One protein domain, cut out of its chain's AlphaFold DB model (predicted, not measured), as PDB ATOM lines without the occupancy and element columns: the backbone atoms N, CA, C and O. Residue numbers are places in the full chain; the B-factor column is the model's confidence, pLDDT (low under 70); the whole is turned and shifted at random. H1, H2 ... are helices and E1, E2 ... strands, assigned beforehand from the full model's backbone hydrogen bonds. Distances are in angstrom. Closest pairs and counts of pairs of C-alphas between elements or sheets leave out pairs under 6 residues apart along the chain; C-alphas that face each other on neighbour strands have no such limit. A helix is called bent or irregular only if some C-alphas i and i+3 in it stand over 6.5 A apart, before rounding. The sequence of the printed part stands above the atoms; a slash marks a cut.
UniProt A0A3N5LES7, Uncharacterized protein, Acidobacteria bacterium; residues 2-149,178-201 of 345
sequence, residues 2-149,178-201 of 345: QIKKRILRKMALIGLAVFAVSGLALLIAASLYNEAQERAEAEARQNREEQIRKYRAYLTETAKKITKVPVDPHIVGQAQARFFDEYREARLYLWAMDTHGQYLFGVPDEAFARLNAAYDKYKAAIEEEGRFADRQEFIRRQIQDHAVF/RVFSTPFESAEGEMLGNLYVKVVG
ATOM      1  N   GLN A   2     -44.671 -46.063  31.586       58.72
ATOM      2  CA  GLN A   2     -45.627 -45.141  30.935       58.72
ATOM      3  C   GLN A   2     -45.068 -44.352  29.729       58.72
ATOM      4  O   GLN A   2     -45.744 -44.210  28.713       58.72
ATOM      5  N   ILE A   3     -43.804 -43.908  29.791       65.38
ATOM      6  CA  ILE A   3     -43.153 -43.147  28.703       65.38
ATOM      7  C   ILE A   3     -43.081 -43.971  27.403       65.38
ATOM      8  O   ILE A   3     -43.423 -43.467  26.336       65.38
ATOM      9  N   LYS A   4     -42.748 -45.269  27.493       70.88
ATOM     10  CA  LYS A   4     -42.673 -46.173  26.332       70.88
ATOM     11  C   LYS A   4     -44.041 -46.348  25.652       70.88
ATOM     12  O   LYS A   4     -44.125 -46.263  24.432       70.88
ATOM     13  N   LYS A   5     -45.126 -46.491  26.427       69.25
ATOM     14  CA  LYS A   5     -46.498 -46.617  25.892       69.25
ATOM     15  C   LYS A   5     -46.961 -45.352  25.158       69.25
ATOM     16  O   LYS A   5     -47.628 -45.452  24.130       69.25
ATOM     17  N   ARG A   6     -46.582 -44.163  25.644       77.56
ATOM     18  CA  ARG A   6     -46.913 -42.883  24.994       77.56
ATOM     19  C   ARG A   6     -46.205 -42.723  23.647       77.56
ATOM     20  O   ARG A   6     -46.822 -42.247  22.702       77.56
ATOM     21  N   ILE A   7     -44.945 -43.152  23.557       83.06
ATOM     22  CA  ILE A   7     -44.164 -43.116  22.312       83.06
ATOM     23  C   ILE A   7     -44.763 -44.079  21.278       83.06
ATOM     24  O   ILE A   7     -45.038 -43.665  20.159       83.06
ATOM     25  N   LEU A   8     -45.073 -45.321  21.669       80.00
ATOM     26  CA  LEU A   8     -45.716 -46.304  20.783       80.00
ATOM     27  C   LEU A   8     -47.071 -45.831  20.241       80.00
ATOM     28  O   LEU A   8     -47.324 -45.971  19.050       80.00
ATOM     29  N   ARG A   9     -47.917 -45.215  21.077       81.69
ATOM     30  CA  ARG A   9     -49.195 -44.638  20.618       81.69
ATOM     31  C   ARG A   9     -48.992 -43.525  19.592       81.69
ATOM     32  O   ARG A   9     -49.704 -43.488  18.598       81.69
ATOM     33  N   LYS A  10     -48.015 -42.639  19.811       86.56
ATOM     34  CA  LYS A  10     -47.683 -41.582  18.845       86.56
ATOM     35  C   LYS A  10     -47.180 -42.167  17.523       86.56
ATOM     36  O   LYS A  10     -47.644 -41.739  16.476       86.56
ATOM     37  N   MET A  11     -46.299 -43.169  17.566       87.44
ATOM     38  CA  MET A  11     -45.803 -43.840  16.357       87.44
ATOM     39  C   MET A  11     -46.919 -44.560  15.591       87.44
ATOM     40  O   MET A  11     -46.947 -44.486  14.369       87.44
ATOM     41  N   ALA A  12     -47.867 -45.191  16.290       86.50
ATOM     42  CA  ALA A  12     -49.018 -45.833  15.657       86.50
ATOM     43  C   ALA A  12     -49.942 -44.818  14.966       86.50
ATOM     44  O   ALA A  12     -50.365 -45.051  13.839       86.50
ATOM     45  N   LEU A  13     -50.208 -43.674  15.606       88.94
ATOM     46  CA  LEU A  13     -51.004 -42.595  15.011       88.94
ATOM     47  C   LEU A  13     -50.327 -41.997  13.773       88.94
ATOM     48  O   LEU A  13     -50.992 -41.781  12.765       88.94
ATOM     49  N   ILE A  14     -49.012 -41.770  13.832       88.81
ATOM     50  CA  ILE A  14     -48.237 -41.285  12.683       88.81
ATOM     51  C   ILE A  14     -48.265 -42.320  11.553       88.81
ATOM     52  O   ILE A  14     -48.565 -41.964  10.419       88.81
ATOM     53  N   GLY A  15     -48.018 -43.599  11.854       86.94
ATOM     54  CA  GLY A  15     -48.056 -44.673  10.859       86.94
ATOM     55  C   GLY A  15     -49.421 -44.806  10.181       86.94
ATOM     56  O   GLY A  15     -49.488 -44.928   8.962       86.94
ATOM     57  N   LEU A  16     -50.510 -44.705  10.949       90.12
ATOM     58  CA  LEU A  16     -51.875 -44.761  10.422       90.12
ATOM     59  C   LEU A  16     -52.226 -43.525   9.580       90.12
ATOM     60  O   LEU A  16     -52.866 -43.661   8.540       90.12
ATOM     61  N   ALA A  17     -51.773 -42.335   9.984       91.81
ATOM     62  CA  ALA A  17     -51.936 -41.121   9.189       91.81
ATOM     63  C   ALA A  17     -51.183 -41.218   7.853       91.81
ATOM     64  O   ALA A  17     -51.756 -40.923   6.808       91.81
ATOM     65  N   VAL A  18     -49.931 -41.692   7.867       91.19
ATOM     66  CA  VAL A  18     -49.141 -41.911   6.645       91.19
ATOM     67  C   VAL A  18     -49.806 -42.954   5.747       91.19
ATOM     68  O   VAL A  18     -49.924 -42.716   4.548       91.19
ATOM     69  N   PHE A  19     -50.295 -44.066   6.302       93.38
ATOM     70  CA  PHE A  19     -51.029 -45.092   5.551       93.38
ATOM     71  C   PHE A  19     -52.282 -44.521   4.869       93.38
ATOM     72  O   PHE A  19     -52.476 -44.717   3.673       93.38
ATOM     73  N   ALA A  20     -53.104 -43.761   5.599       94.00
ATOM     74  CA  ALA A  20     -54.328 -43.179   5.054       94.00
ATOM     75  C   ALA A  20     -54.044 -42.137   3.957       94.00
ATOM     76  O   ALA A  20     -54.666 -42.171   2.896       94.00
ATOM     77  N   VAL A  21     -53.084 -41.237   4.191       94.00
ATOM     78  CA  VAL A  21     -52.717 -40.189   3.225       94.00
ATOM     79  C   VAL A  21     -52.074 -40.792   1.976       94.00
ATOM     80  O   VAL A  21     -52.452 -40.421   0.870       94.00
ATOM     81  N   SER A  22     -51.143 -41.739   2.130       91.81
ATOM     82  CA  SER A  22     -50.497 -42.403   0.986       91.81
ATOM     83  C   SER A  22     -51.472 -43.269   0.189       91.81
ATOM     84  O   SER A  22     -51.415 -43.255  -1.036       91.81
ATOM     85  N   GLY A  23     -52.412 -43.953   0.851       92.81
ATOM     86  CA  GLY A  23     -53.472 -44.705   0.179       92.81
ATOM     87  C   GLY A  23     -54.397 -43.802  -0.638       92.81
ATOM     88  O   GLY A  23     -54.665 -44.089  -1.801       92.81
ATOM     89  N   LEU A  24     -54.832 -42.671  -0.069       95.25
ATOM     90  CA  LEU A  24     -55.645 -41.692  -0.794       95.25
ATOM     91  C   LEU A  24     -54.876 -41.071  -1.971       95.25
ATOM     92  O   LEU A  24     -55.421 -40.965  -3.067       95.25
ATOM     93  N   ALA A  25     -53.609 -40.702  -1.764       91.88
ATOM     94  CA  ALA A  25     -52.752 -40.167  -2.819       91.88
ATOM     95  C   ALA A  25     -52.546 -41.178  -3.957       91.88
ATOM     96  O   ALA A  25     -52.633 -40.800  -5.122       91.88
ATOM     97  N   LEU A  26     -52.346 -42.461  -3.633       92.88
ATOM     98  CA  LEU A  26     -52.218 -43.533  -4.619       92.88
ATOM     99  C   LEU A  26     -53.503 -43.705  -5.437       92.88
ATOM    100  O   LEU A  26     -53.422 -43.819  -6.654       92.88
ATOM    101  N   LEU A  27     -54.676 -43.679  -4.795       93.50
ATOM    102  CA  LEU A  27     -55.963 -43.771  -5.493       93.50
ATOM    103  C   LEU A  27     -56.182 -42.590  -6.447       93.50
ATOM    104  O   LEU A  27     -56.569 -42.797  -7.594       93.50
ATOM    105  N   ILE A  28     -55.901 -41.365  -5.995       92.25
ATOM    106  CA  ILE A  28     -56.022 -40.163  -6.830       92.25
ATOM    107  C   ILE A  28     -55.034 -40.229  -8.000       92.25
ATOM    108  O   ILE A  28     -55.430 -40.025  -9.145       92.25
ATOM    109  N   ALA A  29     -53.765 -40.551  -7.735       88.94
ATOM    110  CA  ALA A  29     -52.736 -40.640  -8.767       88.94
ATOM    111  C   ALA A  29     -53.053 -41.733  -9.799       88.94
ATOM    112  O   ALA A  29     -52.914 -41.487 -10.992       88.94
ATOM    113  N   ALA A  30     -53.534 -42.900  -9.359       89.12
ATOM    114  CA  ALA A  30     -53.953 -43.982 -10.247       89.12
ATOM    115  C   ALA A  30     -55.183 -43.600 -11.087       89.12
ATOM    116  O   ALA A  30     -55.228 -43.906 -12.274       89.12
ATOM    117  N   SER A  31     -56.156 -42.889 -10.506       91.38
ATOM    118  CA  SER A  31     -57.321 -42.388 -11.247       91.38
ATOM    119  C   SER A  31     -56.910 -41.402 -12.340       91.38
ATOM    120  O   SER A  31     -57.342 -41.534 -13.481       91.38
ATOM    121  N   LEU A  32     -56.044 -40.440 -12.009       88.94
ATOM    122  CA  LEU A  32     -55.531 -39.466 -12.975       88.94
ATOM    123  C   LEU A  32     -54.674 -40.132 -14.056       88.94
ATOM    124  O   LEU A  32     -54.774 -39.754 -15.219       88.94
ATOM    125  N   TYR A  33     -53.864 -41.130 -13.684       87.19
ATOM    126  CA  TYR A  33     -53.083 -41.933 -14.626       87.19
ATOM    127  C   TYR A  33     -53.996 -42.645 -15.632       87.19
ATOM    128  O   TYR A  33     -53.766 -42.546 -16.834       87.19
ATOM    129  N   ASN A  34     -55.058 -43.300 -15.154       87.69
ATOM    130  CA  ASN A  34     -56.006 -44.003 -16.017       87.69
ATOM    131  C   ASN A  34     -56.741 -43.041 -16.958       87.69
ATOM    132  O   ASN A  34     -56.789 -43.291 -18.157       87.69
ATOM    133  N   GLU A  35     -57.250 -41.912 -16.453       88.75
ATOM    134  CA  GLU A  35     -57.897 -40.907 -17.308       88.75
ATOM    135  C   GLU A  35     -56.939 -40.334 -18.362       88.75
ATOM    136  O   GLU A  35     -57.334 -40.111 -19.508       88.75
ATOM    137  N   ALA A  36     -55.682 -40.079 -17.991       86.19
ATOM    138  CA  ALA A  36     -54.672 -39.588 -18.921       86.19
ATOM    139  C   ALA A  36     -54.349 -40.630 -19.999       86.19
ATOM    140  O   ALA A  36     -54.263 -40.274 -21.172       86.19
ATOM    141  N   GLN A  37     -54.235 -41.909 -19.626       84.50
ATOM    142  CA  GLN A  37     -54.053 -43.003 -20.581       84.50
ATOM    143  C   GLN A  37     -55.238 -43.124 -21.538       84.50
ATOM    144  O   GLN A  37     -55.030 -43.162 -22.746       84.50
ATOM    145  N   GLU A  38     -56.474 -43.103 -21.037       87.44
ATOM    146  CA  GLU A  38     -57.668 -43.194 -21.886       87.44
ATOM    147  C   GLU A  38     -57.750 -42.039 -22.894       87.44
ATOM    148  O   GLU A  38     -58.075 -42.257 -24.066       87.44
ATOM    149  N   ARG A  39     -57.422 -40.812 -22.465       86.44
ATOM    150  CA  ARG A  39     -57.364 -39.639 -23.353       86.44
ATOM    151  C   ARG A  39     -56.257 -39.780 -24.391       86.44
ATOM    152  O   ARG A  39     -56.528 -39.588 -25.572       86.44
ATOM    153  N   ALA A  40     -55.056 -40.179 -23.977       82.88
ATOM    154  CA  ALA A  40     -53.932 -40.391 -24.882       82.88
ATOM    155  C   ALA A  40     -54.240 -41.481 -25.923       82.88
ATOM    156  O   ALA A  40     -53.955 -41.315 -27.107       82.88
ATOM    157  N   GLU A  41     -54.886 -42.575 -25.518       83.06
ATOM    158  CA  GLU A  41     -55.328 -43.637 -26.424       83.06
ATOM    159  C   GLU A  41     -56.449 -43.183 -27.367       83.06
ATOM    160  O   GLU A  41     -56.514 -43.617 -28.520       83.06
ATOM    161  N   ALA A  42     -57.370 -42.338 -26.898       87.00
ATOM    162  CA  ALA A  42     -58.419 -41.765 -27.735       87.00
ATOM    163  C   ALA A  42     -57.839 -40.807 -28.789       87.00
ATOM    164  O   ALA A  42     -58.156 -40.949 -29.971       87.00
ATOM    165  N   GLU A  43     -56.951 -39.898 -28.388       85.38
ATOM    166  CA  GLU A  43     -56.242 -38.983 -29.290       85.38
ATOM    167  C   GLU A  43     -55.373 -39.754 -30.293       85.38
ATOM    168  O   GLU A  43     -55.438 -39.501 -31.495       85.38
ATOM    169  N   ALA A  44     -54.630 -40.767 -29.835       82.38
ATOM    170  CA  ALA A  44     -53.836 -41.626 -30.710       82.38
ATOM    171  C   ALA A  44     -54.708 -42.360 -31.739       82.38
ATOM    172  O   ALA A  44     -54.337 -42.444 -32.910       82.38
ATOM    173  N   ARG A  45     -55.890 -42.857 -31.343       85.19
ATOM    174  CA  ARG A  45     -56.848 -43.478 -32.274       85.19
ATOM    175  C   ARG A  45     -57.350 -42.491 -33.322       85.19
ATOM    176  O   ARG A  45     -57.351 -42.835 -34.501       85.19
ATOM    177  N   GLN A  46     -57.729 -41.280 -32.916       87.69
ATOM    178  CA  GLN A  46     -58.201 -40.247 -33.844       87.69
ATOM    179  C   GLN A  46     -57.108 -39.830 -34.832       87.69
ATOM    180  O   GLN A  46     -57.334 -39.871 -36.042       87.69
ATOM    181  N   ASN A  47     -55.906 -39.532 -34.335       85.25
ATOM    182  CA  ASN A  47     -54.756 -39.179 -35.169       85.25
ATOM    183  C   ASN A  47     -54.414 -40.308 -36.148       85.25
ATOM    184  O   ASN A  47     -54.176 -40.063 -37.332       85.25
ATOM    185  N   ARG A  48     -54.456 -41.566 -35.690       84.31
ATOM    186  CA  ARG A  48     -54.243 -42.741 -36.543       84.31
ATOM    187  C   ARG A  48     -55.298 -42.832 -37.646       84.31
ATOM    188  O   ARG A  48     -54.951 -43.060 -38.801       84.31
ATOM    189  N   GLU A  49     -56.578 -42.674 -37.324       88.00
ATOM    190  CA  GLU A  49     -57.656 -42.709 -38.320       88.00
ATOM    191  C   GLU A  49     -57.536 -41.581 -39.351       88.00
ATOM    192  O   GLU A  49     -57.741 -41.813 -40.548       88.00
ATOM    193  N   GLU A  50     -57.165 -40.380 -38.909       89.44
ATOM    194  CA  GLU A  50     -56.906 -39.240 -39.783       89.44
ATOM    195  C   GLU A  50     -55.727 -39.512 -40.725       89.44
ATOM    196  O   GLU A  50     -55.857 -39.341 -41.940       89.44
ATOM    197  N   GLN A  51     -54.612 -40.031 -40.206       86.31
ATOM    198  CA  GLN A  51     -53.458 -40.411 -41.021       86.31
ATOM    199  C   GLN A  51     -53.814 -41.512 -42.029       86.31
ATOM    200  O   GLN A  51     -53.496 -41.396 -43.213       86.31
ATOM    201  N   ILE A  52     -54.541 -42.554 -41.610       87.94
ATOM    202  CA  ILE A  52     -55.019 -43.610 -42.517       87.94
ATOM    203  C   ILE A  52     -55.878 -43.011 -43.637       87.94
ATOM    204  O   ILE A  52     -55.725 -43.384 -44.803       87.94
ATOM    205  N   ARG A  53     -56.770 -42.070 -43.308       91.69
ATOM    206  CA  ARG A  53     -57.605 -41.374 -44.292       91.69
ATOM    207  C   ARG A  53     -56.756 -40.554 -45.264       91.69
ATOM    208  O   ARG A  53     -56.969 -40.674 -46.471       91.69
ATOM    209  N   LYS A  54     -55.776 -39.794 -44.761       90.56
ATOM    210  CA  LYS A  54     -54.814 -39.014 -45.559       90.56
ATOM    211  C   LYS A  54     -54.091 -39.910 -46.570       90.56
ATOM    212  O   LYS A  54     -54.098 -39.614 -47.764       90.56
ATOM    213  N   TYR A  55     -53.540 -41.040 -46.126       88.56
ATOM    214  CA  TYR A  55     -52.788 -41.941 -47.005       88.56
ATOM    215  C   TYR A  55     -53.671 -42.704 -48.000       88.56
ATOM    216  O   TYR A  55     -53.270 -42.888 -49.146       88.56
ATOM    217  N   ARG A  56     -54.900 -43.089 -47.626       92.38
ATOM    218  CA  ARG A  56     -55.870 -43.681 -48.569       92.38
ATOM    219  C   ARG A  56     -56.332 -42.697 -49.643       92.38
ATOM    220  O   ARG A  56     -56.493 -43.095 -50.798       92.38
ATOM    221  N   ALA A  57     -56.542 -41.431 -49.275       93.12
ATOM    222  CA  ALA A  57     -56.882 -40.379 -50.228       93.12
ATOM    223  C   ALA A  57     -55.730 -40.161 -51.216       93.12
ATOM    224  O   ALA A  57     -55.942 -40.243 -52.423       93.12
ATOM    225  N   TYR A  58     -54.502 -40.021 -50.705       91.31
ATOM    226  CA  TYR A  58     -53.304 -39.903 -51.537       91.31
ATOM    227  C   TYR A  58     -53.129 -41.087 -52.497       91.31
ATOM    228  O   TYR A  58     -52.854 -40.889 -53.682       91.31
ATOM    229  N   LEU A  59     -53.324 -42.313 -52.005       93.44
ATOM    230  CA  LEU A  59     -53.244 -43.523 -52.816       93.44
ATOM    231  C   LEU A  59     -54.266 -43.488 -53.964       93.44
ATOM    232  O   LEU A  59     -53.898 -43.674 -55.120       93.44
ATOM    233  N   THR A  60     -55.528 -43.182 -53.652       94.38
ATOM    234  CA  THR A  60     -56.617 -43.074 -54.639       94.38
ATOM    235  C   THR A  60     -56.354 -41.973 -55.671       94.38
ATOM    236  O   THR A  60     -56.573 -42.165 -56.864       94.38
ATOM    237  N   GLU A  61     -55.879 -40.804 -55.238       94.50
ATOM    238  CA  GLU A  61     -55.539 -39.694 -56.134       94.50
ATOM    239  C   GLU A  61     -54.367 -40.030 -57.054       94.50
ATOM    240  O   GLU A  61     -54.380 -39.668 -58.228       94.50
ATOM    241  N   THR A  62     -53.361 -40.731 -56.531       93.56
ATOM    242  CA  THR A  62     -52.199 -41.160 -57.313       93.56
ATOM    243  C   THR A  62     -52.601 -42.217 -58.334       93.56
ATOM    244  O   THR A  62     -52.228 -42.098 -59.496       93.56
ATOM    245  N   ALA A  63     -53.432 -43.186 -57.945       94.12
ATOM    246  CA  ALA A  63     -53.966 -44.203 -58.846       94.12
ATOM    247  C   ALA A  63     -54.739 -43.599 -60.025       94.12
ATOM    248  O   ALA A  63     -54.492 -43.972 -61.164       94.12
ATOM    249  N   LYS A  64     -55.581 -42.583 -59.788       94.75
ATOM    250  CA  LYS A  64     -56.313 -41.871 -60.855       94.75
ATOM    251  C   LYS A  64     -55.413 -41.181 -61.883       94.75
ATOM    252  O   LYS A  64     -55.852 -40.932 -63.002       94.75
ATOM    253  N   LYS A  65     -54.182 -40.822 -61.511       94.31
ATOM    254  CA  LYS A  65     -53.215 -40.212 -62.437       94.31
ATOM    255  C   LYS A  65     -52.557 -41.253 -63.347       94.31
ATOM    256  O   LYS A  65     -52.035 -40.886 -64.395       94.31
ATOM    257  N   ILE A  66     -52.563 -42.529 -62.958       93.94
ATOM    258  CA  ILE A  66     -51.946 -43.621 -63.714       93.94
ATOM    259  C   ILE A  66     -52.976 -44.166 -64.706       93.94
ATOM    260  O   ILE A  66     -53.755 -45.047 -64.373       93.94
ATOM    261  N   THR A  67     -52.967 -43.635 -65.929       93.19
ATOM    262  CA  THR A  67     -53.930 -44.010 -66.985       93.19
ATOM    263  C   THR A  67     -53.339 -44.896 -68.080       93.19
ATOM    264  O   THR A  67     -54.047 -45.302 -68.998       93.19
ATOM    265  N   LYS A  68     -52.034 -45.182 -68.025       92.75
ATOM    266  CA  LYS A  68     -51.326 -46.018 -69.002       92.75
ATOM    267  C   LYS A  68     -50.137 -46.730 -68.363       92.75
ATOM    268  O   LYS A  68     -49.556 -46.235 -67.394       92.75
ATOM    269  N   VAL A  69     -49.758 -47.857 -68.956       90.44
ATOM    270  CA  VAL A  69     -48.529 -48.600 -68.654       90.44
ATOM    271  C   VAL A  69     -47.640 -48.574 -69.911       90.44
ATOM    272  O   VAL A  69     -48.158 -48.841 -70.996       90.44
ATOM    273  N   PRO A  70     -46.337 -48.234 -69.820       91.00
ATOM    274  CA  PRO A  70     -45.568 -47.910 -68.612       91.00
ATOM    275  C   PRO A  70     -46.001 -46.593 -67.951       91.00
ATOM    276  O   PRO A  70     -46.460 -45.663 -68.618       91.00
ATOM    277  N   VAL A  71     -45.858 -46.538 -66.624       91.62
ATOM    278  CA  VAL A  71     -46.278 -45.395 -65.797       91.62
ATOM    279  C   VAL A  71     -45.454 -44.157 -66.147       91.62
ATOM    280  O   VAL A  71     -44.248 -44.246 -66.370       91.62
ATOM    281  N   ASP A  72     -46.105 -42.994 -66.190       93.00
ATOM    282  CA  ASP A  72     -45.444 -41.724 -66.488       93.00
ATOM    283  C   ASP A  72     -44.335 -41.420 -65.451       93.00
ATOM    284  O   ASP A  72     -44.635 -41.326 -64.252       93.00
ATOM    285  N   PRO A  73     -43.070 -41.219 -65.878       92.62
ATOM    286  CA  PRO A  73     -41.962 -40.898 -64.980       92.62
ATOM    287  C   PRO A  73     -42.210 -39.662 -64.110       92.62
ATOM    288  O   PRO A  73     -41.674 -39.569 -63.006       92.62
ATOM    289  N   HIS A  74     -43.035 -38.714 -64.566       93.75
ATOM    290  CA  HIS A  74     -43.379 -37.535 -63.783       93.75
ATOM    291  C   HIS A  74     -44.204 -37.886 -62.537       93.75
ATOM    292  O   HIS A  74     -43.983 -37.306 -61.474       93.75
ATOM    293  N   ILE A  75     -45.107 -38.868 -62.630       91.81
ATOM    294  CA  ILE A  75     -45.904 -39.346 -61.488       91.81
ATOM    295  C   ILE A  75     -44.989 -40.023 -60.464       91.81
ATOM    296  O   ILE A  75     -45.087 -39.742 -59.269       91.81
ATOM    297  N   VAL A  76     -44.061 -40.862 -60.937       91.25
ATOM    298  CA  VAL A  76     -43.070 -41.536 -60.085       91.25
ATOM    299  C   VAL A  76     -42.171 -40.510 -59.392       91.25
ATOM    300  O   VAL A  76     -41.979 -40.582 -58.180       91.25
ATOM    301  N   GLY A  77     -41.697 -39.496 -60.124       91.12
ATOM    302  CA  GLY A  77     -40.898 -38.403 -59.570       91.12
ATOM    303  C   GLY A  77     -41.636 -37.586 -58.504       91.12
ATOM    304  O   GLY A  77     -41.055 -37.275 -57.466       91.12
ATOM    305  N   GLN A  78     -42.927 -37.288 -58.705       91.31
ATOM    306  CA  GLN A  78     -43.755 -36.620 -57.690       91.31
ATOM    307  C   GLN A  78     -43.919 -37.475 -56.426       91.31
ATOM    308  O   GLN A  78     -43.815 -36.957 -55.314       91.31
ATOM    309  N   ALA A  79     -44.157 -38.780 -56.581       88.56
ATOM    310  CA  ALA A  79     -44.247 -39.702 -55.452       88.56
ATOM    311  C   ALA A  79     -42.912 -39.812 -54.693       88.56
ATOM    312  O   ALA A  79     -42.902 -39.797 -53.464       88.56
ATOM    313  N   GLN A  80     -41.788 -39.847 -55.415       88.19
ATOM    314  CA  GLN A  80     -40.441 -39.879 -54.845       88.19
ATOM    315  C   GLN A  80     -40.097 -38.598 -54.076       88.19
ATOM    316  O   GLN A  80     -39.531 -38.681 -52.989       88.19
ATOM    317  N   ALA A  81     -40.451 -37.424 -54.603       88.06
ATOM    318  CA  ALA A  81     -40.252 -36.156 -53.901       88.06
ATOM    319  C   ALA A  81     -41.047 -36.124 -52.587       88.06
ATOM    320  O   ALA A  81     -40.482 -35.889 -51.521       88.06
ATOM    321  N   ARG A  82     -42.337 -36.483 -52.650       83.75
ATOM    322  CA  ARG A  82     -43.208 -36.538 -51.470       83.75
ATOM    323  C   ARG A  82     -42.707 -37.522 -50.416       83.75
ATOM    324  O   ARG A  82     -42.775 -37.213 -49.232       83.75
ATOM    325  N   PHE A  83     -42.196 -38.681 -50.835       79.56
ATOM    326  CA  PHE A  83     -41.589 -39.649 -49.923       79.56
ATOM    327  C   PHE A  83     -40.500 -39.013 -49.057       79.56
ATOM    328  O   PHE A  83     -40.484 -39.251 -47.855       79.56
ATOM    329  N   PHE A  84     -39.619 -38.201 -49.645       77.94
ATOM    330  CA  PHE A  84     -38.539 -37.548 -48.906       77.94
ATOM    331  C   PHE A  84     -39.020 -36.371 -48.052       77.94
ATOM    332  O   PHE A  84     -38.491 -36.178 -46.957       77.94
ATOM    333  N   ASP A  85     -40.029 -35.629 -48.511       81.44
ATOM    334  CA  ASP A  85     -40.617 -34.523 -47.748       81.44
ATOM    335  C   ASP A  85     -41.363 -35.025 -46.499       81.44
ATOM    336  O   ASP A  85     -41.184 -34.491 -45.404       81.44
ATOM    337  N   GLU A  86     -42.161 -36.089 -46.639       71.25
ATOM    338  CA  GLU A  86     -42.967 -36.668 -45.552       71.25
ATOM    339  C   GLU A  86     -42.192 -37.705 -44.705       71.25
ATOM    340  O   GLU A  86     -42.687 -38.137 -43.663       71.25
ATOM    341  N   TYR A  87     -40.947 -38.049 -45.080       65.56
ATOM    342  CA  TYR A  87     -40.113 -39.066 -44.409       65.56
ATOM    343  C   TYR A  87     -39.901 -38.810 -42.909       65.56
ATOM    344  O   TYR A  87     -39.623 -39.738 -42.148       65.56
ATOM    345  N   ARG A  88     -39.993 -37.546 -42.475       62.53
ATOM    346  CA  ARG A  88     -39.807 -37.152 -41.070       62.53
ATOM    347  C   ARG A  88     -40.993 -37.506 -40.175       62.53
ATOM    348  O   ARG A  88     -40.789 -37.657 -38.977       62.53
ATOM    349  N   GLU A  89     -42.196 -37.614 -40.737       64.25
ATOM    350  CA  GLU A  89     -43.425 -37.902 -39.986       64.25
ATOM    351  C   GLU A  89     -43.784 -39.388 -40.046       64.25
ATOM    352  O   GLU A  89     -44.183 -39.970 -39.043       64.25
ATOM    353  N   ALA A  90     -43.619 -40.020 -41.212       69.19
ATOM    354  CA  ALA A  90     -43.829 -41.450 -41.388       69.19
ATOM    355  C   ALA A  90     -42.987 -41.985 -42.547       69.19
ATOM    356  O   ALA A  90     -42.793 -41.328 -43.570       69.19
ATOM    357  N   ARG A  91     -42.530 -43.233 -42.426       77.19
ATOM    358  CA  ARG A  91     -41.837 -43.917 -43.523       77.19
ATOM    359  C   ARG A  91     -42.888 -44.505 -44.462       77.19
ATOM    360  O   ARG A  91     -43.522 -45.510 -44.136       77.19
ATOM    361  N   LEU A  92     -43.099 -43.844 -45.597       84.25
ATOM    362  CA  LEU A  92     -44.085 -44.226 -46.607       84.25
ATOM    363  C   LEU A  92     -43.425 -44.999 -47.745       84.25
ATOM    364  O   LEU A  92     -42.465 -44.538 -48.321       84.25
ATOM    365  N   TYR A  93     -43.952 -46.138 -48.145       88.44
ATOM    366  CA  TYR A  93     -43.423 -46.870 -49.285       88.44
ATOM    367  C   TYR A  93     -44.520 -47.089 -50.303       88.44
ATOM    368  O   TYR A  93     -45.561 -47.626 -49.944       88.44
ATOM    369  N   LEU A  94     -44.309 -46.694 -51.555       92.50
ATOM    370  CA  LEU A  94     -45.322 -46.764 -52.609       92.50
ATOM    371  C   LEU A  94     -44.835 -47.675 -53.731       92.50
ATOM    372  O   LEU A  94     -43.689 -47.546 -54.137       92.50
ATOM    373  N   TRP A  95     -45.673 -48.560 -54.265       95.19
ATOM    374  CA  TRP A  95     -45.337 -49.339 -55.459       95.19
ATOM    375  C   TRP A  95     -46.553 -49.790 -56.239       95.19
ATOM    376  O   TRP A  95     -47.643 -49.893 -55.685       95.19
ATOM    377  N   ALA A  96     -46.357 -50.079 -57.519       95.81
ATOM    378  CA  ALA A  96     -47.402 -50.581 -58.394       95.81
ATOM    379  C   ALA A  96     -47.017 -51.913 -59.026       95.81
ATOM    380  O   ALA A  96     -45.852 -52.161 -59.354       95.81
ATOM    381  N   MET A  97     -48.036 -52.740 -59.224       95.06
ATOM    382  CA  MET A  97     -47.956 -54.033 -59.892       95.06
ATOM    383  C   MET A  97     -49.044 -54.090 -60.960       95.06
ATOM    384  O   MET A  97     -50.127 -53.542 -60.745       95.06
ATOM    385  N   ASP A  98     -48.777 -54.747 -62.084       95.06
ATOM    386  CA  ASP A  98     -49.799 -55.003 -63.100       95.06
ATOM    387  C   ASP A  98     -50.756 -56.141 -62.688       95.06
ATOM    388  O   ASP A  98     -50.629 -56.753 -61.620       95.06
ATOM    389  N   THR A  99     -51.733 -56.440 -63.543       93.62
ATOM    390  CA  THR A  99     -52.695 -57.539 -63.346       93.62
ATOM    391  C   THR A  99     -52.068 -58.937 -63.382       93.62
ATOM    392  O   THR A  99     -52.686 -59.894 -62.917       93.62
ATOM    393  N   HIS A 100     -50.838 -59.069 -63.881       92.25
ATOM    394  CA  HIS A 100     -50.071 -60.313 -63.943       92.25
ATOM    395  C   HIS A 100     -49.052 -60.450 -62.800       92.25
ATOM    396  O   HIS A 100     -48.274 -61.408 -62.779       92.25
ATOM    397  N   GLY A 101     -49.028 -59.507 -61.853       89.31
ATOM    398  CA  GLY A 101     -48.067 -59.494 -60.752       89.31
ATOM    399  C   GLY A 101     -46.646 -59.097 -61.170       89.31
ATOM    400  O   GLY A 101     -45.691 -59.385 -60.441       89.31
ATOM    401  N   GLN A 102     -46.478 -58.448 -62.324       92.06
ATOM    402  CA  GLN A 102     -45.220 -57.811 -62.699       92.06
ATOM    403  C   GLN A 102     -45.088 -56.463 -62.009       92.06
ATOM    404  O   GLN A 102     -46.040 -55.694 -61.881       92.06
ATOM    405  N   TYR A 103     -43.870 -56.178 -61.571       93.88
ATOM    406  CA  TYR A 103     -43.534 -54.908 -60.956       93.88
ATOM    407  C   TYR A 103     -43.466 -53.796 -62.004       93.88
ATOM    408  O   TYR A 103     -42.820 -53.953 -63.038       93.88
ATOM    409  N   LEU A 104     -44.110 -52.666 -61.707       94.00
ATOM    410  CA  LEU A 104     -44.144 -51.502 -62.589       94.00
ATOM    411  C   LEU A 104     -43.199 -50.398 -62.113       94.00
ATOM    412  O   LEU A 104     -42.385 -49.908 -62.888       94.00
ATOM    413  N   PHE A 105     -43.322 -49.994 -60.846       95.12
ATOM    414  CA  PHE A 105     -42.444 -49.015 -60.201       95.12
ATOM    415  C   PHE A 105     -42.594 -49.069 -58.678       95.12
ATOM    416  O   PHE A 105     -43.534 -49.671 -58.150       95.12
ATOM    417  N   GLY A 106     -41.690 -48.402 -57.961       91.88
ATOM    418  CA  GLY A 106     -41.706 -48.311 -56.509       91.88
ATOM    419  C   GLY A 106     -40.876 -47.141 -55.998       91.88
ATOM    420  O   GLY A 106     -40.003 -46.640 -56.695       91.88
ATOM    421  N   VAL A 107     -41.188 -46.689 -54.791       90.75
ATOM    422  CA  VAL A 107     -40.622 -45.514 -54.133       90.75
ATOM    423  C   VAL A 107     -40.328 -45.879 -52.673       90.75
ATOM    424  O   VAL A 107     -41.269 -46.217 -51.946       90.75
ATOM    425  N   PRO A 108     -39.059 -45.814 -52.223       88.38
ATOM    426  CA  PRO A 108     -37.905 -45.292 -52.952       88.38
ATOM    427  C   PRO A 108     -37.391 -46.253 -54.034       88.38
ATOM    428  O   PRO A 108     -37.219 -47.445 -53.775       88.38
ATOM    429  N   ASP A 109     -37.108 -45.713 -55.222       86.31
ATOM    430  CA  ASP A 109     -36.737 -46.483 -56.423       86.31
ATOM    431  C   ASP A 109     -35.592 -47.474 -56.177       86.31
ATOM    432  O   ASP A 109     -35.741 -48.672 -56.401       86.31
ATOM    433  N   GLU A 110     -34.485 -47.013 -55.588       83.00
ATOM    434  CA  GLU A 110     -33.314 -47.858 -55.320       83.00
ATOM    435  C   GLU A 110     -33.660 -49.114 -54.505       83.00
ATOM    436  O   GLU A 110     -33.171 -50.215 -54.784       83.00
ATOM    437  N   ALA A 111     -34.512 -48.967 -53.493       83.25
ATOM    438  CA  ALA A 111     -34.845 -50.064 -52.604       83.25
ATOM    439  C   ALA A 111     -35.727 -51.104 -53.305       83.25
ATOM    440  O   ALA A 111     -35.491 -52.309 -53.182       83.25
ATOM    441  N   PHE A 112     -36.702 -50.651 -54.092       87.44
ATOM    442  CA  PHE A 112     -37.542 -51.545 -54.877       87.44
ATOM    443  C   PHE A 112     -36.806 -52.174 -56.055       87.44
ATOM    444  O   PHE A 112     -37.030 -53.350 -56.333       87.44
ATOM    445  N   ALA A 113     -35.904 -51.453 -56.716       87.31
ATOM    446  CA  ALA A 113     -35.068 -52.007 -57.773       87.31
ATOM    447  C   ALA A 113     -34.234 -53.184 -57.243       87.31
ATOM    448  O   ALA A 113     -34.213 -54.258 -57.846       87.31
ATOM    449  N   ARG A 114     -33.622 -53.027 -56.059       84.25
ATOM    450  CA  ARG A 114     -32.883 -54.104 -55.378       84.25
ATOM    451  C   ARG A 114     -33.782 -55.288 -55.013       84.25
ATOM    452  O   ARG A 114     -33.404 -56.427 -55.276       84.25
ATOM    453  N   LEU A 115     -34.956 -55.029 -54.432       85.44
ATOM    454  CA  LEU A 115     -35.922 -56.071 -54.059       85.44
ATOM    455  C   LEU A 115     -36.381 -56.888 -55.267       85.44
ATOM    456  O   LEU A 115     -36.379 -58.115 -55.221       85.44
ATOM    457  N   ASN A 116     -36.741 -56.213 -56.356       88.50
ATOM    458  CA  ASN A 116     -37.201 -56.872 -57.571       88.50
ATOM    459  C   ASN A 116     -36.098 -57.687 -58.234       88.50
ATOM    460  O   ASN A 116     -36.311 -58.862 -58.517       88.50
ATOM    461  N   ALA A 117     -34.904 -57.109 -58.390       87.69
ATOM    462  CA  ALA A 117     -33.761 -57.831 -58.939       87.69
ATOM    463  C   ALA A 117     -33.433 -59.085 -58.117       87.69
ATOM    464  O   ALA A 117     -33.062 -60.122 -58.670       87.69
ATOM    465  N   ALA A 118     -33.589 -59.014 -56.794       84.00
ATOM    466  CA  ALA A 118     -33.368 -60.160 -55.935       84.00
ATOM    467  C   ALA A 118     -34.479 -61.215 -56.048       84.00
ATOM    468  O   ALA A 118     -34.161 -62.401 -56.117       84.00
ATOM    469  N   TYR A 119     -35.750 -60.808 -56.127       87.06
ATOM    470  CA  TYR A 119     -36.850 -61.732 -56.412       87.06
ATOM    471  C   TYR A 119     -36.606 -62.475 -57.729       87.06
ATOM    472  O   TYR A 119     -36.675 -63.697 -57.763       87.06
ATOM    473  N   ASP A 120     -36.241 -61.754 -58.791       90.19
ATOM    474  CA  ASP A 120     -35.981 -62.341 -60.108       90.19
ATOM    475  C   ASP A 120     -34.790 -63.305 -60.089       90.19
ATOM    476  O   ASP A 120     -34.853 -64.392 -60.663       90.19
ATOM    477  N   LYS A 121     -33.722 -62.952 -59.364       87.06
ATOM    478  CA  LYS A 121     -32.537 -63.803 -59.208       87.06
ATOM    479  C   LYS A 121     -32.827 -65.099 -58.444       87.06
ATOM    480  O   LYS A 121     -32.263 -66.135 -58.785       87.06
ATOM    481  N   TYR A 122     -33.658 -65.040 -57.405       84.31
ATOM    482  CA  TYR A 122     -33.907 -66.166 -56.494       84.31
ATOM    483  C   TYR A 122     -35.304 -66.777 -56.641       84.31
ATOM    484  O   TYR A 122     -35.711 -67.564 -55.791       84.31
ATOM    485  N   LYS A 123     -36.025 -66.463 -57.724       86.31
ATOM    486  CA  LYS A 123     -37.421 -66.865 -57.942       86.31
ATOM    487  C   LYS A 123     -37.653 -68.360 -57.717       86.31
ATOM    488  O   LYS A 123     -38.548 -68.722 -56.967       86.31
ATOM    489  N   ALA A 124     -36.808 -69.211 -58.301       84.00
ATOM    490  CA  ALA A 124     -36.938 -70.663 -58.173       84.00
ATOM    491  C   ALA A 124     -36.824 -71.137 -56.714       84.00
ATOM    492  O   ALA A 124     -37.649 -71.924 -56.265       84.00
ATOM    493  N   ALA A 125     -35.857 -70.611 -55.954       79.31
ATOM    494  CA  ALA A 125     -35.685 -70.953 -54.541       79.31
ATOM    495  C   ALA A 125     -36.835 -70.409 -53.673       79.31
ATOM    496  O   ALA A 125     -37.299 -71.078 -52.756       79.31
ATOM    497  N   ILE A 126     -37.318 -69.201 -53.982       77.00
ATOM    498  CA  ILE A 126     -38.455 -68.569 -53.302       77.00
ATOM    499  C   ILE A 126     -39.742 -69.386 -53.503       77.00
ATOM    500  O   ILE A 126     -40.481 -69.603 -52.540       77.00
ATOM    501  N   GLU A 127     -39.993 -69.843 -54.734       79.88
ATOM    502  CA  GLU A 127     -41.164 -70.650 -55.095       79.88
ATOM    503  C   GLU A 127     -41.069 -72.082 -54.538       79.88
ATOM    504  O   GLU A 127     -42.066 -72.605 -54.044       79.88
ATOM    505  N   GLU A 128     -39.881 -72.698 -54.535       78.50
ATOM    506  CA  GLU A 128     -39.653 -74.052 -54.004       78.50
ATOM    507  C   GLU A 128     -39.844 -74.133 -52.481       78.50
ATOM    508  O   GLU A 128     -40.438 -75.086 -51.976       78.50
ATOM    509  N   GLU A 129     -39.397 -73.120 -51.732       73.44
ATOM    510  CA  GLU A 129     -39.597 -73.080 -50.279       73.44
ATOM    511  C   GLU A 129     -41.054 -72.789 -49.870       73.44
ATOM    512  O   GLU A 129     -41.401 -72.941 -48.696       73.44
ATOM    513  N   GLY A 130     -41.903 -72.325 -50.798       73.69
ATOM    514  CA  GLY A 130     -43.315 -72.019 -50.545       73.69
ATOM    515  C   GLY A 130     -43.559 -70.922 -49.496       73.69
ATOM    516  O   GLY A 130     -44.660 -70.817 -48.955       73.69
ATOM    517  N   ARG A 131     -42.545 -70.111 -49.158       72.44
ATOM    518  CA  ARG A 131     -42.645 -69.077 -48.105       72.44
ATOM    519  C   ARG A 131     -43.415 -67.834 -48.535       72.44
ATOM    520  O   ARG A 131     -43.953 -67.130 -47.679       72.44
ATOM    521  N   PHE A 132     -43.424 -67.547 -49.831       80.81
ATOM    522  CA  PHE A 132     -44.096 -66.397 -50.419       80.81
ATOM    523  C   PHE A 132     -45.024 -66.896 -51.520       80.81
ATOM    524  O   PHE A 132     -44.622 -67.719 -52.336       80.81
ATOM    525  N   ALA A 133     -46.266 -66.410 -51.522       83.44
ATOM    526  CA  ALA A 133     -47.245 -66.797 -52.534       83.44
ATOM    527  C   ALA A 133     -46.901 -66.212 -53.911       83.44
ATOM    528  O   ALA A 133     -47.124 -66.855 -54.932       83.44
ATOM    529  N   ASP A 134     -46.362 -64.991 -53.930       87.38
ATOM    530  CA  ASP A 134     -46.027 -64.247 -55.137       87.38
ATOM    531  C   ASP A 134     -44.996 -63.133 -54.846       87.38
ATOM    532  O   ASP A 134     -44.550 -62.921 -53.707       87.38
ATOM    533  N   ARG A 135     -44.631 -62.387 -55.899       90.25
ATOM    534  CA  ARG A 135     -43.758 -61.204 -55.823       90.25
ATOM    535  C   ARG A 135     -44.308 -60.149 -54.860       90.25
ATOM    536  O   ARG A 135     -43.531 -59.479 -54.180       90.25
ATOM    537  N   GLN A 136     -45.629 -59.998 -54.791       89.69
ATOM    538  CA  GLN A 136     -46.264 -58.985 -53.961       89.69
ATOM    539  C   GLN A 136     -46.064 -59.276 -52.473       89.69
ATOM    540  O   GLN A 136     -45.662 -58.391 -51.717       89.69
ATOM    541  N   GLU A 137     -46.298 -60.514 -52.049       85.94
ATOM    542  CA  GLU A 137     -46.098 -60.940 -50.668       85.94
ATOM    543  C   GLU A 137     -44.618 -60.870 -50.271       85.94
ATOM    544  O   GLU A 137     -44.296 -60.467 -49.149       85.94
ATOM    545  N   PHE A 138     -43.712 -61.179 -51.205       86.50
ATOM    546  CA  PHE A 138     -42.276 -60.977 -51.016       86.50
ATOM    547  C   PHE A 138     -41.945 -59.506 -50.738       86.50
ATOM    548  O   PHE A 138     -41.415 -59.186 -49.672       86.50
ATOM    549  N   ILE A 139     -42.318 -58.593 -51.639       86.69
ATOM    550  CA  ILE A 139     -42.060 -57.155 -51.481       86.69
ATOM    551  C   ILE A 139     -42.683 -56.636 -50.180       86.69
ATOM    552  O   ILE A 139     -41.997 -56.000 -49.380       86.69
ATOM    553  N   ARG A 140     -43.959 -56.951 -49.921       84.88
ATOM    554  CA  ARG A 140     -44.713 -56.476 -48.750       84.88
ATOM    555  C   ARG A 140     -44.006 -56.782 -47.430       84.88
ATOM    556  O   ARG A 140     -43.968 -55.925 -46.538       84.88
ATOM    557  N   ARG A 141     -43.473 -57.999 -47.297       80.81
ATOM    558  CA  ARG A 141     -42.761 -58.431 -46.089       80.81
ATOM    559  C   ARG A 141     -41.380 -57.803 -45.986       80.81
ATOM    560  O   ARG A 141     -40.974 -57.424 -44.901       80.81
ATOM    561  N   GLN A 142     -40.680 -57.671 -47.104       79.12
ATOM    562  CA  GLN A 142     -39.268 -57.301 -47.124       79.12
ATOM    563  C   GLN A 142     -39.007 -55.785 -47.123       79.12
ATOM    564  O   GLN A 142     -37.947 -55.326 -46.714       79.12
ATOM    565  N   ILE A 143     -39.976 -54.976 -47.535       76.69
ATOM    566  CA  ILE A 143     -39.817 -53.526 -47.693       76.69
ATOM    567  C   ILE A 143     -39.486 -52.741 -46.406       76.69
ATOM    568  O   ILE A 143     -39.118 -51.582 -46.471       76.69
ATOM    569  N   GLN A 144     -39.624 -53.316 -45.212       64.88
ATOM    570  CA  GLN A 144     -39.202 -52.629 -43.980       64.88
ATOM    571  C   GLN A 144     -37.711 -52.824 -43.667       64.88
ATOM    572  O   GLN A 144     -37.106 -51.957 -43.038       64.88
ATOM    573  N   ASP A 145     -37.101 -53.893 -44.182       59.75
ATOM    574  CA  ASP A 145     -35.778 -54.376 -43.769       59.75
ATOM    575  C   ASP A 145     -34.647 -53.909 -44.698       59.75
ATOM    576  O   ASP A 145     -33.583 -54.524 -44.763       59.75
ATOM    577  N   HIS A 146     -34.857 -52.789 -45.408       52.78
ATOM    578  CA  HIS A 146     -34.002 -52.234 -46.472       52.78
ATOM    579  C   HIS A 146     -32.482 -52.225 -46.224       52.78
ATOM    580  O   HIS A 146     -31.714 -52.155 -47.184       52.78
ATOM    581  N   ALA A 147     -32.036 -52.283 -44.968       41.25
ATOM    582  CA  ALA A 147     -30.632 -52.203 -44.588       41.25
ATOM    583  C   ALA A 147     -29.934 -53.563 -44.375       41.25
ATOM    584  O   ALA A 147     -28.705 -53.595 -44.404       41.25
ATOM    585  N   VAL A 148     -30.653 -54.676 -44.165       47.06
ATOM    586  CA  VAL A 148     -30.030 -55.949 -43.736       47.06
ATOM    587  C   VAL A 148     -30.730 -57.157 -44.365       47.06
ATOM    588  O   VAL A 148     -31.356 -57.966 -43.697       47.06
ATOM    589  N   PHE A 149     -30.616 -57.324 -45.679       54.81
ATOM    590  CA  PHE A 149     -31.056 -58.572 -46.306       54.81
ATOM    591  C   PHE A 149     -30.021 -59.675 -46.099       54.81
ATOM    592  O   PHE A 149     -28.969 -59.680 -46.743       54.81
ATOM    593  N   ARG A 178     -48.783 -50.577 -41.850       85.25
ATOM    594  CA  ARG A 178     -50.056 -50.874 -42.525       85.25
ATOM    595  C   ARG A 178     -49.906 -50.730 -44.028       85.25
ATOM    596  O   ARG A 178     -49.371 -49.731 -44.501       85.25
ATOM    597  N   VAL A 179     -50.414 -51.714 -44.764       88.94
ATOM    598  CA  VAL A 179     -50.427 -51.718 -46.229       88.94
ATOM    599  C   VAL A 179     -51.842 -51.424 -46.708       88.94
ATOM    600  O   VAL A 179     -52.802 -52.049 -46.258       88.94
ATOM    601  N   PHE A 180     -51.966 -50.480 -47.626       91.94
ATOM    602  CA  PHE A 180     -53.199 -50.148 -48.322       91.94
ATOM    603  C   PHE A 180     -52.999 -50.384 -49.812       91.94
ATOM    604  O   PHE A 180     -51.893 -50.221 -50.321       91.94
ATOM    605  N   SER A 181     -54.069 -50.750 -50.508       94.19
ATOM    606  CA  SER A 181     -54.053 -50.963 -51.951       94.19
ATOM    607  C   SER A 181     -55.256 -50.309 -52.609       94.19
ATOM    608  O   SER A 181     -56.331 -50.228 -52.010       94.19
ATOM    609  N   THR A 182     -55.088 -49.865 -53.845       96.00
ATOM    610  CA  THR A 182     -56.181 -49.394 -54.692       96.00
ATOM    611  C   THR A 182     -55.907 -49.806 -56.141       96.00
ATOM    612  O   THR A 182     -54.748 -49.750 -56.567       96.00
ATOM    613  N   PRO A 183     -56.922 -50.247 -56.896       96.12
ATOM    614  CA  PRO A 183     -56.754 -50.506 -58.317       96.12
ATOM    615  C   PRO A 183     -56.539 -49.200 -59.092       96.12
ATOM    616  O   PRO A 183     -56.988 -48.133 -58.667       96.12
ATOM    617  N   PHE A 184     -55.869 -49.286 -60.238       95.38
ATOM    618  CA  PHE A 184     -55.817 -48.202 -61.218       95.38
ATOM    619  C   PHE A 184     -56.175 -48.726 -62.611       95.38
ATOM    620  O   PHE A 184     -55.889 -49.875 -62.962       95.38
ATOM    621  N   GLU A 185     -56.837 -47.873 -63.387       95.44
ATOM    622  CA  GLU A 185     -57.493 -48.218 -64.648       95.44
ATOM    623  C   GLU A 185     -56.990 -47.322 -65.786       95.44
ATOM    624  O   GLU A 185     -56.495 -46.216 -65.560       95.44
ATOM    625  N   SER A 186     -57.125 -47.797 -67.023       93.12
ATOM    626  CA  SER A 186     -56.847 -47.010 -68.216       93.12
ATOM    627  C   SER A 186     -57.879 -45.894 -68.399       93.12
ATOM    628  O   SER A 186     -58.917 -45.861 -67.736       93.12
ATOM    629  N   ALA A 187     -57.627 -44.978 -69.337       89.62
ATOM    630  CA  ALA A 187     -58.607 -43.948 -69.695       89.62
ATOM    631  C   ALA A 187     -59.944 -44.541 -70.196       89.62
ATOM    632  O   ALA A 187     -60.988 -43.898 -70.090       89.62
ATOM    633  N   GLU A 188     -59.910 -45.768 -70.714       89.69
ATOM    634  CA  GLU A 188     -61.047 -46.540 -71.217       89.69
ATOM    635  C   GLU A 188     -61.731 -47.402 -70.136       89.69
ATOM    636  O   GLU A 188     -62.733 -48.055 -70.427       89.69
ATOM    637  N   GLY A 189     -61.223 -47.401 -68.896       90.25
ATOM    638  CA  GLY A 189     -61.758 -48.192 -67.780       90.25
ATOM    639  C   GLY A 189     -61.241 -49.633 -67.715       90.25
ATOM    640  O   GLY A 189     -61.834 -50.471 -67.038       90.25
ATOM    641  N   GLU A 190     -60.155 -49.960 -68.423       93.31
ATOM    642  CA  GLU A 190     -59.519 -51.274 -68.317       93.31
ATOM    643  C   GLU A 190     -58.630 -51.340 -67.069       93.31
ATOM    644  O   GLU A 190     -57.801 -50.466 -66.842       93.31
ATOM    645  N   MET A 191     -58.764 -52.391 -66.261       94.62
ATOM    646  CA  MET A 191     -57.909 -52.620 -65.092       94.62
ATOM    647  C   MET A 191     -56.446 -52.828 -65.506       94.62
ATOM    648  O   MET A 191     -56.107 -53.850 -66.098       94.62
ATOM    649  N   LEU A 192     -55.568 -51.893 -65.135       95.12
ATOM    650  CA  LEU A 192     -54.136 -51.956 -65.452       95.12
ATOM    651  C   LEU A 192     -53.319 -52.616 -64.336       95.12
ATOM    652  O   LEU A 192     -52.290 -53.235 -64.606       95.12
ATOM    653  N   GLY A 193     -53.762 -52.498 -63.081       95.38
ATOM    654  CA  GLY A 193     -53.039 -53.060 -61.947       95.38
ATOM    655  C   GLY A 193     -53.495 -52.537 -60.591       95.38
ATOM    656  O   GLY A 193     -54.572 -51.959 -60.450       95.38
ATOM    657  N   ASN A 194     -52.650 -52.740 -59.580       96.25
ATOM    658  CA  ASN A 194     -52.860 -52.258 -58.219       96.25
ATOM    659  C   ASN A 194     -51.692 -51.389 -57.756       96.25
ATOM    660  O   ASN A 194     -50.523 -51.738 -57.925       96.25
ATOM    661  N   LEU A 195     -52.030 -50.267 -57.129       96.06
ATOM    662  CA  LEU A 195     -51.104 -49.392 -56.432       96.06
ATOM    663  C   LEU A 195     -51.181 -49.698 -54.937       96.06
ATOM    664  O   LEU A 195     -52.266 -49.785 -54.362       96.06
ATOM    665  N   TYR A 196     -50.026 -49.831 -54.305       94.44
ATOM    666  CA  TYR A 196     -49.871 -50.188 -52.907       94.44
ATOM    667  C   TYR A 196     -49.094 -49.108 -52.177       94.44
ATOM    668  O   TYR A 196     -48.114 -48.583 -52.699       94.44
ATOM    669  N   VAL A 197     -49.499 -48.815 -50.944       91.62
ATOM    670  CA  VAL A 197     -48.731 -47.978 -50.026       91.62
ATOM    671  C   VAL A 197     -48.589 -48.667 -48.679       91.62
ATOM    672  O   VAL A 197     -49.576 -49.111 -48.100       91.62
ATOM    673  N   LYS A 198     -47.363 -48.753 -48.166       89.31
ATOM    674  CA  LYS A 198     -47.067 -49.193 -46.804       89.31
ATOM    675  C   LYS A 198     -46.644 -47.991 -45.980       89.31
ATOM    676  O   LYS A 198     -45.712 -47.295 -46.356       89.31
ATOM    677  N   VAL A 199     -47.306 -47.762 -44.856       86.69
ATOM    678  CA  VAL A 199     -46.979 -46.664 -43.943       86.69
ATOM    679  C   VAL A 199     -46.470 -47.255 -42.643       86.69
ATOM    680  O   VAL A 199     -47.155 -48.082 -42.046       86.69
ATOM    681  N   VAL A 200     -45.273 -46.845 -42.228       81.19
ATOM    682  CA  VAL A 200     -44.588 -47.328 -41.023       81.19
ATOM    683  C   VAL A 200     -44.413 -46.178 -40.040       81.19
ATOM    684  O   VAL A 200     -44.024 -45.080 -40.445       81.19
ATOM    685  N   GLY A 201     -44.661 -46.446 -38.755       75.56
ATOM    686  CA  GLY A 201     -44.540 -45.440 -37.690       75.56
ATOM    687  C   GLY A 201     -45.818 -44.638 -37.430       75.56
ATOM    688  O   GLY A 201     -45.746 -43.555 -36.868       75.56
TER     689      GLY A 201
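AT A GLANCE: This is residues 2 to 149 and 178 to 201 of the 345 residues of an uncharacterized protein of Acidobacteria bacterium (UniProt A0A3N5LES7). One very long helix, H1, sticks out with residues 2 to 50 as an arm from a small body, in which a twisted four-stranded sheet has the rest of H1 and H2 over one face and H3 and H4 over the other. The 172 printed residues include four named helices and four named strands, in the order H1 H2 E1 E2 H3 H4 E3 E4, of mixed class. The sheet runs E2 E1 E4 E3, all antiparallel. The whole is extended, with a radius of gyration of the C-alphas of 28.4 A and spans of 100 by 37 by 25 A.

IN THESE COORDINATES: H1, residues 2 to 65, runs 93.8 A from C-alpha 2 at (-45.627, -45.141, 30.935). H2 is residues 73 to 86, E1 91 to 98 and E2 103 to 107. H3, residues 109 to 128, 27.8 A, is irregular: C-alphas 121 and 124 are 8.2 A apart, with a kink of 69 degrees near residue 122. H4 is residues 135 to 142, E3 178 to 185, and E4, 28.0 A, 191 to 200, ending at C-alpha 200 (-44.588, -47.328, -41.023).

HOW THE PARTS SIT: Hairpin E1 and E2 has N 107 and O 94 at 2.7 A, E1 and E4 have N 93 and O 198 at 2.8 A, and hairpin E3 and E4 has N 180 and O 197 at 2.8 A. In three layers, helices on both faces of the sheet, H1 is over E4 and E3, at a height over the sheet of 9.8 A; C-alphas Ala 63 and Phe 184 are its closest to E3, 5.0 A. H2, on the same face, is over E2. On the opposite face, H3 is over E2 and H4 over E4. H3 touches H4 with residues 112 to 119 alone, closest at C-alphas Leu 115 and Ile 139, 6.7 A, at a steep tilt of 66 degrees, opposite ways. Every O i to N i+4 pair is within hydrogen-bond range in H1, H2 and H4; in H3, 14 of 16.

THE WHOLE: C-alphas Gln 2 and Glu 188, the two farthest apart, are 103.3 A apart. Residues 150 to 177 are not printed; C-alphas 149 and 178 are 20.8 A apart across this cut. Of the links printed whole, none is long. pLDDT is under 70 at residues 2 to 3, 5, 87 to 90 and 144 to 149.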